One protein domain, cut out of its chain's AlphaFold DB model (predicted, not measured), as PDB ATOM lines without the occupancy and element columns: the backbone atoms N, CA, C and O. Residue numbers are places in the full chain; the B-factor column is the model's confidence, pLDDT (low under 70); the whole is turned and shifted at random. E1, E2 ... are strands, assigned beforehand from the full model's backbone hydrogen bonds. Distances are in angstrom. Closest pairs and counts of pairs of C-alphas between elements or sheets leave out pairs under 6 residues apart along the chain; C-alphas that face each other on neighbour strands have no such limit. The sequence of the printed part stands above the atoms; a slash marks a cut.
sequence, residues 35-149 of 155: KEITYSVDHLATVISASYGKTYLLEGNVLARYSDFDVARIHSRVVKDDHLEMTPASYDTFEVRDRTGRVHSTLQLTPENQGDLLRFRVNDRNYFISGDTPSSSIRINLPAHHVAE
ATOM      1  N   LYS A  35      98.392 125.900  34.571       86.44
ATOM      2  CA  LYS A  35      97.778 124.609  34.878       86.44
ATOM      3  C   LYS A  35      98.019 123.650  33.723       86.44
ATOM      4  O   LYS A  35      97.520 123.872  32.624       86.44
ATOM      5  N   GLU A  36      98.727 122.564  33.999       89.62
ATOM      6  CA  GLU A  36      98.912 121.464  33.056       89.62
ATOM      7  C   GLU A  36      98.183 120.214  33.549       89.62
ATOM      8  O   GLU A  36      98.197 119.885  34.738       89.62
ATOM      9  N   ILE A  37      97.509 119.530  32.630       90.31
ATOM     10  CA  ILE A  37      96.811 118.272  32.883       90.31
ATOM     11  C   ILE A  37      97.204 117.298  31.781       90.31
ATOM     12  O   ILE A  37      97.030 117.592  30.602       90.31
ATOM     13  N   THR A  38      97.678 116.121  32.169       90.94
ATOM     14  CA  THR A  38      97.895 114.999  31.253       90.94
ATOM     15  C   THR A  38      96.806 113.964  31.478       90.94
ATOM     16  O   THR A  38      96.509 113.598  32.617       90.94
ATOM     17  N   TYR A  39      96.207 113.502  30.389       87.19
ATOM     18  CA  TYR A  39      95.144 112.510  30.390       87.19
ATOM     19  C   TYR A  39      95.705 111.167  29.924       87.19
ATOM     20  O   TYR A  39      96.337 111.071  28.873       87.19
ATOM     21  N   SER A  40      95.459 110.123  30.711       81.62
ATOM     22  CA  SER A  40      95.777 108.750  30.325       81.62
ATOM     23  C   SER A  40      94.572 108.136  29.632       81.62
ATOM     24  O   SER A  40      93.495 108.073  30.216       81.62
ATOM     25  N   VAL A  41      94.779 107.666  28.406       80.88
ATOM     26  CA  VAL A  41      93.793 106.890  27.648       80.88
ATOM     27  C   VAL A  41      94.179 105.427  27.780       80.88
ATOM     28  O   VAL A  41      95.094 104.956  27.097       80.88
ATOM     29  N   ASP A  42      93.521 104.743  28.707       83.06
ATOM     30  CA  ASP A  42      93.772 103.348  29.046       83.06
ATOM     31  C   ASP A  42      92.581 102.449  28.674       83.06
ATOM     32  O   ASP A  42      91.638 102.851  27.993       83.06
ATOM     33  N   HIS A  43      92.634 101.191  29.104       82.00
ATOM     34  CA  HIS A  43      91.579 100.209  28.860       82.00
ATOM     35  C   HIS A  43      90.249 100.537  29.567       82.00
ATOM     36  O   HIS A  43      89.248  99.885  29.280       82.00
ATOM     37  N   LEU A  44      90.224 101.524  30.472       86.38
ATOM     38  CA  LEU A  44      89.034 101.987  31.191       86.38
ATOM     39  C   LEU A  44      88.440 103.266  30.579       86.38
ATOM     40  O   LEU A  44      87.514 103.845  31.152       86.38
ATOM     41  N   ALA A  45      88.951 103.712  29.427       90.00
ATOM     42  CA  ALA A  45      88.436 104.883  28.737       90.00
ATOM     43  C   ALA A  45      86.937 104.761  28.436       90.00
ATOM     44  O   ALA A  45      86.449 103.745  27.935       90.00
ATOM     45  N   THR A  46      86.202 105.842  28.692       94.50
ATOM     46  CA  THR A  46      84.815 105.976  28.254       94.50
ATOM     47  C   THR A  46      84.806 106.202  26.750       94.50
ATOM     48  O   THR A  46      85.226 107.250  26.261       94.50
ATOM     49  N   VAL A  47      84.326 105.207  26.006       95.25
ATOM     50  CA  VAL A  47      84.264 105.260  24.545       95.25
ATOM     51  C   VAL A  47      82.907 105.788  24.097       95.25
ATOM     52  O   VAL A  47      81.876 105.187  24.396       95.25
ATOM     53  N   ILE A  48      82.909 106.878  23.331       96.38
ATOM     54  CA  ILE A  48      81.709 107.429  22.696       96.38
ATOM     55  C   ILE A  48      81.739 107.164  21.192       96.38
ATOM     56  O   ILE A  48      82.741 107.421  20.528       96.38
ATOM     57  N   SER A  49      80.636 106.670  20.633       96.75
ATOM     58  CA  SER A  49      80.493 106.526  19.180       96.75
ATOM     59  C   SER A  49      80.335 107.903  18.536       96.75
ATOM     60  O   SER A  49      79.367 108.616  18.809       96.75
ATOM     61  N   ALA A  50      81.288 108.277  17.688       96.06
ATOM     62  CA  ALA A  50      81.372 109.591  17.073       96.06
ATOM     63  C   ALA A  50      80.982 109.561  15.588       96.06
ATOM     64  O   ALA A  50      81.182 108.577  14.878       96.06
ATOM     65  N   SER A  51      80.408 110.661  15.115       94.38
ATOM     66  CA  SER A  51      79.996 110.882  13.729       94.38
ATOM     67  C   SER A  51      80.672 112.127  13.174       94.38
ATOM     68  O   SER A  51      80.831 113.129  13.873       94.38
ATOM     69  N   TYR A  52      81.045 112.083  11.898       94.00
ATOM     70  CA  TYR A  52      81.665 113.217  11.221       94.00
ATOM     71  C   TYR A  52      80.741 114.448  11.214       94.00
ATOM     72  O   TYR A  52      79.524 114.335  11.075       94.00
ATOM     73  N   GLY A  53      81.325 115.635  11.386       92.00
ATOM     74  CA  GLY A  53      80.614 116.916  11.421       92.00
ATOM     75  C   GLY A  53      79.892 117.227  12.738       92.00
ATOM     76  O   GLY A  53      79.304 118.301  12.861       92.00
ATOM     77  N   LYS A  54      79.937 116.333  13.736       94.12
ATOM     78  CA  LYS A  54      79.404 116.581  15.085       94.12
ATOM     79  C   LYS A  54      80.516 117.006  16.045       94.12
ATOM     80  O   LYS A  54      81.650 116.547  15.927       94.12
ATOM     81  N   THR A  55      80.177 117.901  16.971       95.69
ATOM     82  CA  THR A  55      81.084 118.350  18.034       95.69
ATOM     83  C   THR A  55      80.997 117.391  19.227       95.69
ATOM     84  O   THR A  55      79.896 117.020  19.636       95.69
ATOM     85  N   TYR A  56      82.146 117.019  19.792       96.06
ATOM     86  CA  TYR A  56      82.264 116.152  20.964       96.06
ATOM     87  C   TYR A  56      83.198 116.762  22.005       96.06
ATOM     88  O   TYR A  56      84.290 117.205  21.659       96.06
ATOM     89  N   LEU A  57      82.777 116.728  23.270       95.56
ATOM     90  CA  LEU A  57      83.563 117.158  24.423       95.56
ATOM     91  C   LEU A  57      84.481 116.018  24.886       95.56
ATOM     92  O   LEU A  57      83.990 114.987  25.348       95.56
ATOM     93  N   LEU A  58      85.798 116.193  24.763       94.31
ATOM     94  CA  LEU A  58      86.799 115.198  25.159       94.31
ATOM     95  C   LEU A  58      87.552 115.667  26.407       94.31
ATOM     96  O   LEU A  58      88.561 116.373  26.339       94.31
ATOM     97  N   GLU A  59      87.051 115.259  27.569       90.56
ATOM     98  CA  GLU A  59      87.630 115.580  28.874       90.56
ATOM     99  C   GLU A  59      87.907 114.317  29.680       90.56
ATOM    100  O   GLU A  59      87.149 113.350  29.629       90.56
ATOM    101  N   GLY A  60      88.986 114.330  30.463       87.56
ATOM    102  CA  GLY A  60      89.328 113.182  31.292       87.56
ATOM    103  C   GLY A  60      89.728 111.977  30.443       87.56
ATOM    104  O   GLY A  60      90.534 112.093  29.525       87.56
ATOM    105  N   ASN A  61      89.154 110.818  30.765       90.38
ATOM    106  CA  ASN A  61      89.420 109.547  30.093       90.38
ATOM    107  C   ASN A  61      88.327 109.228  29.053       90.38
ATOM    108  O   ASN A  61      87.693 108.175  29.113       90.38
ATOM    109  N   VAL A  62      88.032 110.174  28.155       94.38
ATOM    110  CA  VAL A  62      87.023 110.021  27.091       94.38
ATOM    111  C   VAL A  62      87.702 109.859  25.734       94.38
ATOM    112  O   VAL A  62      88.602 110.618  25.377       94.38
ATOM    113  N   LEU A  63      87.224 108.887  24.960       94.75
ATOM    114  CA  LEU A  63      87.713 108.558  23.627       94.75
ATOM    115  C   LEU A  63      86.556 108.581  22.625       94.75
ATOM    116  O   LEU A  63      85.580 107.843  22.760       94.75
ATOM    117  N   ALA A  64      86.672 109.424  21.600       96.94
ATOM    118  CA  ALA A  64      85.725 109.487  20.495       96.94
ATOM    119  C   ALA A  64      86.089 108.479  19.409       96.94
ATOM    120  O   ALA A  64      87.181 108.516  18.845       96.94
ATOM    121  N   ARG A  65      85.142 107.601  19.091       96.75
ATOM    122  CA  ARG A  65      85.302 106.495  18.156       96.75
ATOM    123  C   ARG A  65      84.622 106.791  16.829       96.75
ATOM    124  O   ARG A  65      83.403 106.687  16.728       96.75
ATOM    125  N   TYR A  66      85.414 107.104  15.810       95.25
ATOM    126  CA  TYR A  66      84.966 107.198  14.417       95.25
ATOM    127  C   TYR A  66      85.051 105.824  13.752       95.25
ATOM    128  O   TYR A  66      85.599 104.892  14.337       95.25
ATOM    129  N   SER A  67      84.521 105.658  12.538       91.75
ATOM    130  CA  SER A  67      84.627 104.394  11.790       91.75
ATOM    131  C   SER A  67      86.082 103.975  11.560       91.75
ATOM    132  O   SER A  67      86.414 102.799  11.713       91.75
ATOM    133  N   ASP A  68      86.942 104.951  11.264       91.00
ATOM    134  CA  ASP A  68      88.297 104.733  10.752       91.00
ATOM    135  C   ASP A  68      89.396 104.845  11.826       91.00
ATOM    136  O   ASP A  68      90.479 104.287  11.657       91.00
ATOM    137  N   PHE A  69      89.139 105.558  12.925       95.25
ATOM    138  CA  PHE A  69      90.111 105.835  13.989       95.25
ATOM    139  C   PHE A  69      89.419 106.241  15.293       95.25
ATOM    140  O   PHE A  69      88.209 106.465  15.343       95.25
ATOM    141  N   ASP A  70      90.219 106.362  16.342       96.25
ATOM    142  CA  ASP A  70      89.840 106.888  17.644       96.25
ATOM    143  C   ASP A  70      90.559 108.227  17.899       96.25
ATOM    144  O   ASP A  70      91.682 108.432  17.436       96.25
ATOM    145  N   VAL A  71      89.918 109.155  18.613       96.88
ATOM    146  CA  VAL A  71      90.496 110.454  19.000       96.88
ATOM    147  C   VAL A  71      90.341 110.665  20.495       96.88
ATOM    148  O   VAL A  71      89.259 110.459  21.045       96.88
ATOM    149  N   ALA A  72      91.402 111.121  21.149       96.12
ATOM    150  CA  ALA A  72      91.369 111.471  22.559       96.12
ATOM    151  C   ALA A  72      92.247 112.689  22.842       96.12
ATOM    152  O   ALA A  72      93.271 112.894  22.191       96.12
ATOM    153  N   ARG A  73      91.858 113.490  23.834       95.62
ATOM    154  CA  ARG A  73      92.715 114.541  24.386       95.62
ATOM    155  C   ARG A  73      93.712 113.891  25.335       95.62
ATOM    156  O   ARG A  73      93.314 113.109  26.190       95.62
ATOM    157  N   ILE A  74      94.987 114.217  25.188       95.12
ATOM    158  CA  ILE A  74      96.066 113.646  26.007       95.12
ATOM    159  C   ILE A  74      96.732 114.676  26.907       95.12
ATOM    160  O   ILE A  74      97.338 114.318  27.913       95.12
ATOM    161  N   HIS A  75      96.619 115.957  26.573       93.94
ATOM    162  CA  HIS A  75      97.247 117.011  27.347       93.94
ATOM    163  C   HIS A  75      96.478 118.318  27.202       93.94
ATOM    164  O   HIS A  75      95.907 118.602  26.149       93.94
ATOM    165  N   SER A  76      96.483 119.101  28.270       92.62
ATOM    166  CA  SER A  76      95.992 120.466  28.300       92.62
ATOM    167  C   SER A  76      96.956 121.336  29.076       92.62
ATOM    168  O   SER A  76      97.373 120.965  30.173       92.62
ATOM    169  N   ARG A  77      97.239 122.515  28.536       90.62
ATOM    170  CA  ARG A  77      97.946 123.585  29.219       90.62
ATOM    171  C   ARG A  77      97.097 124.843  29.176       90.62
ATOM    172  O   ARG A  77      96.727 125.309  28.102       90.62
ATOM    173  N   VAL A  78      96.838 125.417  30.342       87.69
ATOM    174  CA  VAL A  78      96.135 126.691  30.491       87.69
ATOM    175  C   VAL A  78      97.066 127.673  31.185       87.69
ATOM    176  O   VAL A  78      97.493 127.429  32.314       87.69
ATOM    177  N   VAL A  79      97.381 128.773  30.507       84.12
ATOM    178  CA  VAL A  79      98.123 129.911  31.061       84.12
ATOM    179  C   VAL A  79      97.111 131.000  31.407       84.12
ATOM    180  O   VAL A  79      96.301 131.362  30.554       84.12
ATOM    181  N   LYS A  80      97.108 131.482  32.656       78.50
ATOM    182  CA  LYS A  80      96.222 132.578  33.082       78.50
ATOM    183  C   LYS A  80      96.759 133.945  32.646       78.50
ATOM    184  O   LYS A  80      97.961 134.127  32.464       78.50
ATOM    185  N   ASP A  81      95.845 134.908  32.529       69.19
ATOM    186  CA  ASP A  81      96.095 136.265  32.015       69.19
ATOM    187  C   ASP A  81      97.100 137.093  32.845       69.19
ATOM    188  O   ASP A  81      97.544 138.150  32.403       69.19
ATOM    189  N   ASP A  82      97.476 136.645  34.047       69.25
ATOM    190  CA  ASP A  82      98.419 137.326  34.941       69.25
ATOM    191  C   ASP A  82      99.900 136.984  34.678       69.25
ATOM    192  O   ASP A  82     100.788 137.492  35.371       69.25
ATOM    193  N   HIS A  83     100.180 136.151  33.670       67.38
ATOM    194  CA  HIS A  83     101.525 135.716  33.300       67.38
ATOM    195  C   HIS A  83     102.222 136.714  32.352       67.38
ATOM    196  O   HIS A  83     101.841 136.858  31.194       67.38
ATOM    197  N   LEU A  84     103.312 137.355  32.800       60.22
ATOM    198  CA  LEU A  84     103.973 138.445  32.053       60.22
ATOM    199  C   LEU A  84     105.104 138.020  31.085       60.22
ATOM    200  O   LEU A  84     105.463 138.812  30.219       60.22
ATOM    201  N   GLU A  85     105.678 136.810  31.203       55.31
ATOM    202  CA  GLU A  85     106.961 136.476  30.531       55.31
ATOM    203  C   GLU A  85     107.036 135.179  29.693       55.31
ATOM    204  O   GLU A  85     108.128 134.775  29.299       55.31
ATOM    205  N   MET A  86     105.932 134.512  29.346       49.47
ATOM    206  CA  MET A  86     106.022 133.337  28.462       49.47
ATOM    207  C   MET A  86     104.964 133.328  27.360       49.47
ATOM    208  O   MET A  86     103.781 133.165  27.620       49.47
ATOM    209  N   THR A  87     105.422 133.363  26.108       51.72
ATOM    210  CA  THR A  87     104.794 132.607  25.016       51.72
ATOM    211  C   THR A  87     105.218 131.146  25.172       51.72
ATOM    212  O   THR A  87     106.340 130.786  24.811       51.72
ATOM    213  N   PRO A  88     104.357 130.316  25.777       56.72
ATOM    214  CA  PRO A  88     103.466 129.517  24.949       56.72
ATOM    215  C   PRO A  88     102.002 129.723  25.352       56.72
ATOM    216  O   PRO A  88     101.640 129.608  26.521       56.72
ATOM    217  N   ALA A  89     101.168 130.024  24.355       76.56
ATOM    218  CA  ALA A  89      99.726 130.162  24.509       76.56
ATOM    219  C   ALA A  89      99.105 128.886  25.098       76.56
ATOM    220  O   ALA A  89      99.648 127.795  24.921       76.56
ATOM    221  N   SER A  90      97.962 129.010  25.775       86.69
ATOM    222  CA  SER A  90      97.147 127.858  26.183       86.69
ATOM    223  C   SER A  90      96.930 126.903  25.004       86.69
ATOM    224  O   SER A  90      96.779 127.349  23.866       86.69
ATOM    225  N   TYR A  91      96.926 125.595  25.248       90.88
ATOM    226  CA  TYR A  91      96.687 124.619  24.190       90.88
ATOM    227  C   TYR A  91      96.140 123.294  24.704       90.88
ATOM    228  O   TYR A  91      96.351 122.903  25.852       90.88
ATOM    229  N   ASP A  92      95.498 122.578  23.792       93.38
ATOM    230  CA  ASP A  92      95.039 121.213  23.966       93.38
ATOM    231  C   ASP A  92      95.658 120.301  22.916       93.38
ATOM    232  O   ASP A  92      95.659 120.605  21.722       93.38
ATOM    233  N   THR A  93      96.182 119.167  23.367       94.56
ATOM    234  CA  THR A  93      96.806 118.167  22.505       94.56
ATOM    235  C   THR A  93      95.898 116.955  22.383       94.56
ATOM    236  O   THR A  93      95.507 116.347  23.383       94.56
ATOM    237  N   PHE A  94      95.614 116.575  21.144       95.81
ATOM    238  CA  PHE A  94      94.788 115.435  20.779       95.81
ATOM    239  C   PHE A  94      95.620 114.405  20.034       95.81
ATOM    240  O   PHE A  94      96.432 114.745  19.175       95.81
ATOM    241  N   GLU A  95      95.384 113.136  20.327       96.50
ATOM    242  CA  GLU A  95      95.932 112.026  19.564       96.50
ATOM    243  C   GLU A  95      94.850 111.359  18.735       96.50
ATOM    244  O   GLU A  95      93.755 111.070  19.218       96.50
ATOM    245  N   VAL A  96      95.209 111.070  17.492       96.56
ATOM    246  CA  VAL A  96      94.456 110.222  16.579       96.56
ATOM    247  C   VAL A  96      95.123 108.858  16.579       96.56
ATOM    248  O   VAL A  96      96.317 108.752  16.288       96.56
ATOM    249  N   ARG A  97      94.367 107.816  16.907       94.88
ATOM    250  CA  ARG A  97      94.860 106.453  17.114       94.88
ATOM    251  C   ARG A  97      94.095 105.456  16.253       94.88
ATOM    252  O   ARG A  97      92.924 105.664  15.950       94.88
ATOM    253  N   ASP A  98      94.735 104.359  15.873       91.69
ATOM    254  CA  ASP A  98      94.014 103.211  15.321       91.69
ATOM    255  C   ASP A  98      93.331 102.379  16.421       91.69
ATOM    256  O   ASP A  98      93.458 102.639  17.619       91.69
ATOM    257  N   ARG A  99      92.626 101.325  15.997       86.25
ATOM    258  CA  ARG A  99      91.945 100.367  16.885       86.25
ATOM    259  C   ARG A  99      92.881  99.595  17.810       86.25
ATOM    260  O   ARG A  99      92.422  99.059  18.812       86.25
ATOM    261  N   THR A 100      94.159  99.497  17.457       89.00
ATOM    262  CA  THR A 100      95.181  98.823  18.265       89.00
ATOM    263  C   THR A 100      95.793  99.759  19.309       89.00
ATOM    264  O   THR A 100      96.560  99.313  20.157       89.00
ATOM    265  N   GLY A 101      95.434 101.047  19.273       87.38
ATOM    266  CA  GLY A 101      95.967 102.088  20.144       87.38
ATOM    267  C   GLY A 101      97.227 102.760  19.596       87.38
ATOM    268  O   GLY A 101      97.792 103.619  20.273       87.38
ATOM    269  N   ARG A 102      97.673 102.422  18.381       91.25
ATOM    270  CA  ARG A 102      98.833 103.063  17.757       91.25
ATOM    271  C   ARG A 102      98.474 104.482  17.335       91.25
ATOM    272  O   ARG A 102      97.484 104.699  16.640       91.25
ATOM    273  N   VAL A 103      99.316 105.445  17.702       93.56
ATOM    274  CA  VAL A 103      99.143 106.855  17.329       93.56
ATOM    275  C   VAL A 103      99.488 107.062  15.850       93.56
ATOM    276  O   VAL A 103     100.587 106.733  15.402       93.56
ATOM    277  N   HIS A 104      98.543 107.621  15.095       92.50
ATOM    278  CA  HIS A 104      98.717 108.076  13.715       92.50
ATOM    279  C   HIS A 104      99.135 109.541  13.631       92.50
ATOM    280  O   HIS A 104      99.890 109.923  12.740       92.50
ATOM    281  N   SER A 105      98.583 110.387  14.498       94.38
ATOM    282  CA  SER A 105      98.827 111.828  14.477       94.38
ATOM    283  C   SER A 105      98.606 112.433  15.854       94.38
ATOM    284  O   SER A 105      97.745 111.979  16.606       94.38
ATOM    285  N   THR A 106      99.345 113.499  16.134       94.81
ATOM    286  CA  THR A 106      99.171 114.346  17.313       94.81
ATOM    287  C   THR A 106      98.887 115.760  16.828       94.81
ATOM    288  O   THR A 106      99.587 116.269  15.953       94.81
ATOM    289  N   LEU A 107      97.826 116.372  17.344       94.31
ATOM    290  CA  LEU A 107      97.296 117.653  16.886       94.31
ATOM    291  C   LEU A 107      97.192 118.594  18.077       94.31
ATOM    292  O   LEU A 107      96.694 118.197  19.127       94.31
ATOM    293  N   GLN A 108      97.656 119.827  17.907       93.31
ATOM    294  CA  GLN A 108      97.614 120.847  18.945       93.31
ATOM    295  C   GLN A 108      96.647 121.958  18.536       93.31
ATOM    296  O   GLN A 108      96.810 122.578  17.483       93.31
ATOM    297  N   LEU A 109      95.649 122.199  19.382       91.81
ATOM    298  CA  LEU A 109      94.692 123.288  19.246       91.81
ATOM    299  C   LEU A 109      95.039 124.386  20.247       91.81
ATOM    300  O   LEU A 109      95.178 124.122  21.438       91.81
ATOM    301  N   THR A 110      95.197 125.605  19.755       89.94
ATOM    302  CA  THR A 110      95.429 126.821  20.535       89.94
ATOM    303  C   THR A 110      94.205 127.730  20.400       89.94
ATOM    304  O   THR A 110      93.449 127.601  19.436       89.94
ATOM    305  N   PRO A 111      93.994 128.696  21.309       85.75
ATOM    306  CA  PRO A 111      92.976 129.727  21.125       85.75
ATOM    307  C   PRO A 111      93.093 130.463  19.782       85.75
ATOM    308  O   PRO A 111      92.088 130.855  19.203       85.75
ATOM    309  N   GLU A 112      94.315 130.623  19.268       85.06
ATOM    310  CA  GLU A 112      94.595 131.320  18.006       85.06
ATOM    311  C   GLU A 112      94.098 130.564  16.770       85.06
ATOM    312  O   GLU A 112      93.735 131.202  15.789       85.06
ATOM    313  N   ASN A 113      94.079 129.227  16.815       86.75
ATOM    314  CA  ASN A 113      93.598 128.378  15.718       86.75
ATOM    315  C   ASN A 113      92.233 127.739  16.021       86.75
ATOM    316  O   ASN A 113      91.804 126.783  15.366       86.75
ATOM    317  N   GLN A 114      91.535 128.245  17.037       85.06
ATOM    318  CA  GLN A 114      90.214 127.761  17.393       85.06
ATOM    319  C   GLN A 114      89.228 128.068  16.259       85.06
ATOM    320  O   GLN A 114      89.139 129.193  15.774       85.06
ATOM    321  N   GLY A 115      88.478 127.055  15.821       85.12
ATOM    322  CA  GLY A 115      87.614 127.138  14.641       85.12
ATOM    323  C   GLY A 115      88.313 126.867  13.302       85.12
ATOM    324  O   GLY A 115      87.614 126.582  12.326       85.12
ATOM    325  N   ASP A 116      89.649 126.859  13.243       91.19
ATOM    326  CA  ASP A 116      90.375 126.493  12.024       91.19
ATOM    327  C   ASP A 116      90.236 124.999  11.713       91.19
ATOM    328  O   ASP A 116      90.104 124.150  12.598       91.19
ATOM    329  N   LEU A 117      90.304 124.660  10.424       91.56
ATOM    330  CA  LEU A 117      90.312 123.279   9.945       91.56
ATOM    331  C   LEU A 117      91.751 122.780   9.783       91.56
ATOM    332  O   LEU A 117      92.360 122.918   8.719       91.56
ATOM    333  N   LEU A 118      92.289 122.144  10.823       93.31
ATOM    334  CA  LEU A 118      93.614 121.535  10.782       93.31
ATOM    335  C   LEU A 118      93.550 120.148  10.140       93.31
ATOM    336  O   LEU A 118      92.793 119.273  10.560       93.31
ATOM    337  N   ARG A 119      94.368 119.927   9.111       93.69
ATOM    338  CA  ARG A 119      94.394 118.666   8.361       93.69
ATOM    339  C   ARG A 119      95.238 117.603   9.065       93.69
ATOM    340  O   ARG A 119      96.387 117.863   9.412       93.69
ATOM    341  N   PHE A 120      94.731 116.375   9.126       94.12
ATOM    342  CA  PHE A 120      95.489 115.173   9.492       94.12
ATOM    343  C   PHE A 120      95.176 114.012   8.542       94.12
ATOM    344  O   PHE A 120      94.245 114.093   7.737       94.12
ATOM    345  N   ARG A 121      95.975 112.939   8.592       91.50
ATOM    346  CA  ARG A 121      95.869 111.808   7.660       91.50
ATOM    347  C   ARG A 121      95.803 110.480   8.408       91.50
ATOM    348  O   ARG A 121      96.638 110.214   9.263       91.50
ATOM    349  N   VAL A 122      94.844 109.637   8.034       91.00
ATOM    350  CA  VAL A 122      94.700 108.255   8.521       91.00
ATOM    351  C   VAL A 122      94.414 107.359   7.322       91.00
ATOM    352  O   VAL A 122      93.533 107.684   6.530       91.00
ATOM    353  N   ASN A 123      95.146 106.250   7.176       87.50
ATOM    354  CA  ASN A 123      94.957 105.271   6.092       87.50
ATOM    355  C   ASN A 123      94.827 105.928   4.705       87.50
ATOM    356  O   ASN A 123      93.863 105.703   3.979       87.50
ATOM    357  N   ASP A 124      95.763 106.821   4.380       86.06
ATOM    358  CA  ASP A 124      95.803 107.581   3.123       86.06
ATOM    359  C   ASP A 124      94.646 108.549   2.841       86.06
ATOM    360  O   ASP A 124      94.630 109.213   1.805       86.06
ATOM    361  N   ARG A 125      93.739 108.732   3.802       88.50
ATOM    362  CA  ARG A 125      92.636 109.692   3.730       88.50
ATOM    363  C   ARG A 125      92.938 110.922   4.571       88.50
ATOM    364  O   ARG A 125      93.458 110.816   5.681       88.50
ATOM    365  N   ASN A 126      92.603 112.093   4.033       91.88
ATOM    366  CA  ASN A 126      92.685 113.351   4.768       91.88
ATOM    367  C   ASN A 126      91.406 113.568   5.578       91.88
ATOM    368  O   ASN A 126      90.311 113.309   5.089       91.88
ATOM    369  N   TYR A 127      91.564 114.108   6.776       94.44
ATOM    370  CA  TYR A 127      90.493 114.535   7.668       94.44
ATOM    371  C   TYR A 127      90.845 115.913   8.220       94.44
ATOM    372  O   TYR A 127      92.002 116.338   8.155       94.44
ATOM    373  N   PHE A 128      89.853 116.604   8.772       94.75
ATOM    374  CA  PHE A 128      90.054 117.920   9.365       94.75
ATOM    375  C   PHE A 128      89.528 117.938  10.790       94.75
ATOM    376  O   PHE A 128      88.384 117.551  11.018       94.75
ATOM    377  N   ILE A 129      90.349 118.391  11.731       95.12
ATOM    378  CA  ILE A 129      89.931 118.695  13.097       95.12
ATOM    379  C   ILE A 129      89.734 120.202  13.231       95.12
ATOM    380  O   ILE A 129      90.532 120.977  12.712       95.12
ATOM    381  N   SER A 130      88.689 120.607  13.938       94.44
ATOM    382  CA  SER A 130      88.517 121.979  14.417       94.44
ATOM    383  C   SER A 130      88.183 121.965  15.900       94.44
ATOM    384  O   SER A 130      87.355 121.154  16.332       94.44
ATOM    385  N   GLY A 131      88.798 122.870  16.659       91.88
ATOM    386  CA  GLY A 131      88.400 123.155  18.036       91.88
ATOM    387  C   GLY A 131      87.103 123.951  18.085       91.88
ATOM    388  O   GLY A 131      86.886 124.833  17.257       91.88
ATOM    389  N   ASP A 132      86.255 123.635  19.054       86.88
ATOM    390  CA  ASP A 132      85.019 124.352  19.376       86.88
ATOM    391  C   ASP A 132      85.146 124.970  20.783       86.88
ATOM    392  O   ASP A 132      86.215 124.920  21.394       86.88
ATOM    393  N   THR A 133      84.094 125.607  21.295       81.44
ATOM    394  CA  THR A 133      84.047 126.112  22.679       81.44
ATOM    395  C   THR A 133      83.144 125.212  23.532       81.44
ATOM    396  O   THR A 133      81.987 125.018  23.159       81.44
ATOM    397  N   PRO A 134      83.609 124.684  24.685       84.00
ATOM    398  CA  PRO A 134      84.925 124.878  25.324       84.00
ATOM    399  C   PRO A 134      86.078 124.182  24.575       84.00
ATOM    400  O   PRO A 134      85.815 123.301  23.771       84.00
ATOM    401  N   SER A 135      87.341 124.534  24.870       81.75
ATOM    402  CA  SER A 135      88.545 124.094  24.120       81.75
ATOM    403  C   SER A 135      88.752 122.572  24.038       81.75
ATOM    404  O   SER A 135      89.361 122.058  23.102       81.75
ATOM    405  N   SER A 136      88.180 121.834  24.988       85.94
ATOM    406  CA  SER A 136      88.090 120.372  25.013       85.94
ATOM    407  C   SER A 136      87.127 119.786  23.975       85.94
ATOM    408  O   SER A 136      87.085 118.569  23.786       85.94
ATOM    409  N   SER A 137      86.335 120.626  23.314       93.19
ATOM    410  CA  SER A 137      85.368 120.230  22.300       93.19
ATOM    411  C   SER A 137      85.997 120.250  20.919       93.19
ATOM    412  O   SER A 137      86.590 121.244  20.508       93.19
ATOM    413  N   ILE A 138      85.825 119.162  20.174       95.62
ATOM    414  CA  ILE A 138      86.354 119.038  18.816       95.62
ATOM    415  C   ILE A 138      85.282 118.585  17.839       95.62
ATOM    416  O   ILE A 138      84.345 117.872  18.198       95.62
ATOM    417  N   ARG A 139      85.468 118.941  16.572       95.94
ATOM    418  CA  ARG A 139      84.698 118.415  15.445       95.94
ATOM    419  C   ARG A 139      85.652 117.841  14.413       95.94
ATOM    420  O   ARG A 139      86.614 118.500  14.025       95.94
ATOM    421  N   ILE A 140      85.364 116.626  13.953       95.62
ATOM    422  CA  ILE A 140      86.104 115.993  12.862       95.62
ATOM    423  C   ILE A 140      85.258 116.011  11.595       95.62
ATOM    424  O   ILE A 140      84.124 115.534  11.592       95.62
ATOM    425  N   ASN A 141      85.814 116.540  10.513       92.19
ATOM    426  CA  ASN A 141      85.141 116.687   9.230       92.19
ATOM    427  C   ASN A 141      85.800 115.807   8.162       92.19
ATOM    428  O   ASN A 141      87.028 115.685   8.099       92.19
ATOM    429  N   LEU A 142      84.961 115.228   7.301       89.00
ATOM    430  CA  LEU A 142      85.401 114.591   6.063       89.00
ATOM    431  C   LEU A 142      85.761 115.657   5.018       89.00
ATOM    432  O   LEU A 142      85.209 116.761   5.045       89.00
ATOM    433  N   PRO A 143      86.632 115.336   4.049       76.44
ATOM    434  CA  PRO A 143      86.796 116.166   2.866       76.44
ATOM    435  C   PRO A 143      85.464 116.323   2.126       76.44
ATOM    436  O   PRO A 143      84.707 115.360   2.006       76.44
ATOM    437  N   ALA A 144      85.203 117.508   1.566       69.56
ATOM    438  CA  ALA A 144      83.946 117.814   0.873       69.56
ATOM    439  C   ALA A 144      83.579 116.799  -0.232       69.56
ATOM    440  O   ALA A 144      82.404 116.526  -0.455       69.56
ATOM    441  N   HIS A 145      84.576 116.186  -0.878       66.19
ATOM    442  CA  HIS A 145      84.380 115.172  -1.918       66.19
ATOM    443  C   HIS A 145      83.944 113.792  -1.387       66.19
ATOM    444  O   HIS A 145      83.376 113.022  -2.148       66.19
ATOM    445  N   HIS A 146      84.140 113.481  -0.100       61.28
ATOM    446  CA  HIS A 146      83.694 112.215   0.516       61.28
ATOM    447  C   HIS A 146      82.309 112.316   1.175       61.28
ATOM    448  O   HIS A 146      81.673 111.302   1.452       61.28
ATOM    449  N   VAL A 147      81.798 113.531   1.405       57.88
ATOM    450  CA  VAL A 147      80.439 113.741   1.946       57.88
ATOM    451  C   VAL A 147      79.364 113.262   0.955       57.88
ATOM    452  O   VAL A 147      78.279 112.849   1.371       57.88
ATOM    453  N   ALA A 148      79.684 113.264  -0.344       49.56
ATOM    454  CA  ALA A 148      78.808 112.795  -1.413       49.56
ATOM    455  C   ALA A 148      78.647 111.261  -1.447       49.56
ATOM    456  O   ALA A 148      77.573 110.788  -1.801       49.56
ATOM    457  N   GLU A 149      79.649 110.481  -1.029       49.56
ATOM    458  CA  GLU A 149      79.548 109.008  -0.990       49.56
ATOM    459  C   GLU A 149      78.665 108.512   0.166       49.56
ATOM    460  O   GLU A 149      77.956 107.523   0.021       49.56
TER     461      GLU A 149
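What this domain is: This is residues 35 to 149 of the 155 residues of an uncharacterized protein of Rubritalea profundi (UniProt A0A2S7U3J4). The domain is a sandwich of two strongly twisted sheets face to face: a larger, branched sheet of E1, E2, E4, E5, E6 and E7, and a smaller sheet of E3, E10, E9 and E8. The long hairpin of E5 and E6 runs past the smaller sheet at one end, where residues 81 to 86 of its loop stick out, with E1 alongside the far part of E5; the tail after E10 reaches toward the opposite end. The printed part has 115 residues with no named helix and ten named strands, E1 to E10 in chain order; the larger sheet is mixed, with E2 and E4 its one parallel pair, and the smaller is antiparallel in the order E3, E10, E9, E8. The class is all strand, although 56 of the 115 printed residues, under half, are in named strands. The whole is compact, with a radius of gyration of the C-alphas of 14.4 A, and its outline is elongated, spanning 50 by 33 by 21 A.

Where its parts are: In the larger sheet, E5 is the longest strand, residues 70 to 79, 27.9 A from C-alpha 70 at (89.840, 106.888, 17.644) to C-alpha 79 at (98.123, 129.911, 31.061). E6 is residues 91 to 97, 19.6 A, and E7 is residues 103 to 109, 17.1 A. E4 is residues 62 to 65, 9.8 A; E2 is residues 46 to 49, 10.1 A. E1 is residues 35 to 38, 10.3 A, beginning at C-alpha 35 (97.778, 124.609, 34.878). In the smaller sheet, E3 is residues 55 to 57, 7.0 A, and E8 is residues 118 to 122, 13.5 A. E9 is residues 125 to 131, 20.1 A. E10 is residues 137 to 141, 13.5 A, ending at C-alpha 141 (85.141, 116.687, 9.230).

How they stand to each other: E5 has three neighbours, and its pairing is staggered. E6 lies on one side of it, beside residues 70 to 77, antiparallel at 165 degrees, with N 70 and O 97 2.8 A apart. On the other side lie E4, beside residues 70 to 72, and E1, beside residues 74 to 78. N 64 and O 71 of E4 and E5 are 2.8 A apart; N 37 and O 76 of E1 and E5 are 2.8 A apart. E2 is parallel to E4 at 28 degrees, with N 63 and O 46 2.9 A apart. E7 is antiparallel to E6 at 160 degrees, with N 94 and O 107 2.8 A apart. E4, E5, E6 and E7 form a meander, each strand the antiparallel neighbour of the one before, and E8, E9 and E10 form another. N 120 and O 127 of E8 and E9 are 2.9 A apart; N 139 and O 130 of E10 and E9 are 2.9 A apart. The edge strand E3 is antiparallel to E10, with N 56 and O 138 2.8 A apart. Between the sheets, whose strands stand at 24 degrees, the parts that face each other are 9.2 A centre to centre. The closest C-alphas of E7 and E8 are those of His 104 and Val 122, 6.6 A. E5 and E10 are near each other, while E1 and E10 are apart.

The domain as a whole: The two C-alphas farthest apart are those of Leu 84 and Glu 149, 50.5 A. The printed part has no cut. The chain changes sheet at the links E2 to E3, E3 to E4 and E7 to E8. The link E5 to E6, 11 residues, is long, and its residues 81 to 86 stand free. The mean pLDDT of the printed part is 87.1; residues 81 to 88 and 144 to 149 are under 70.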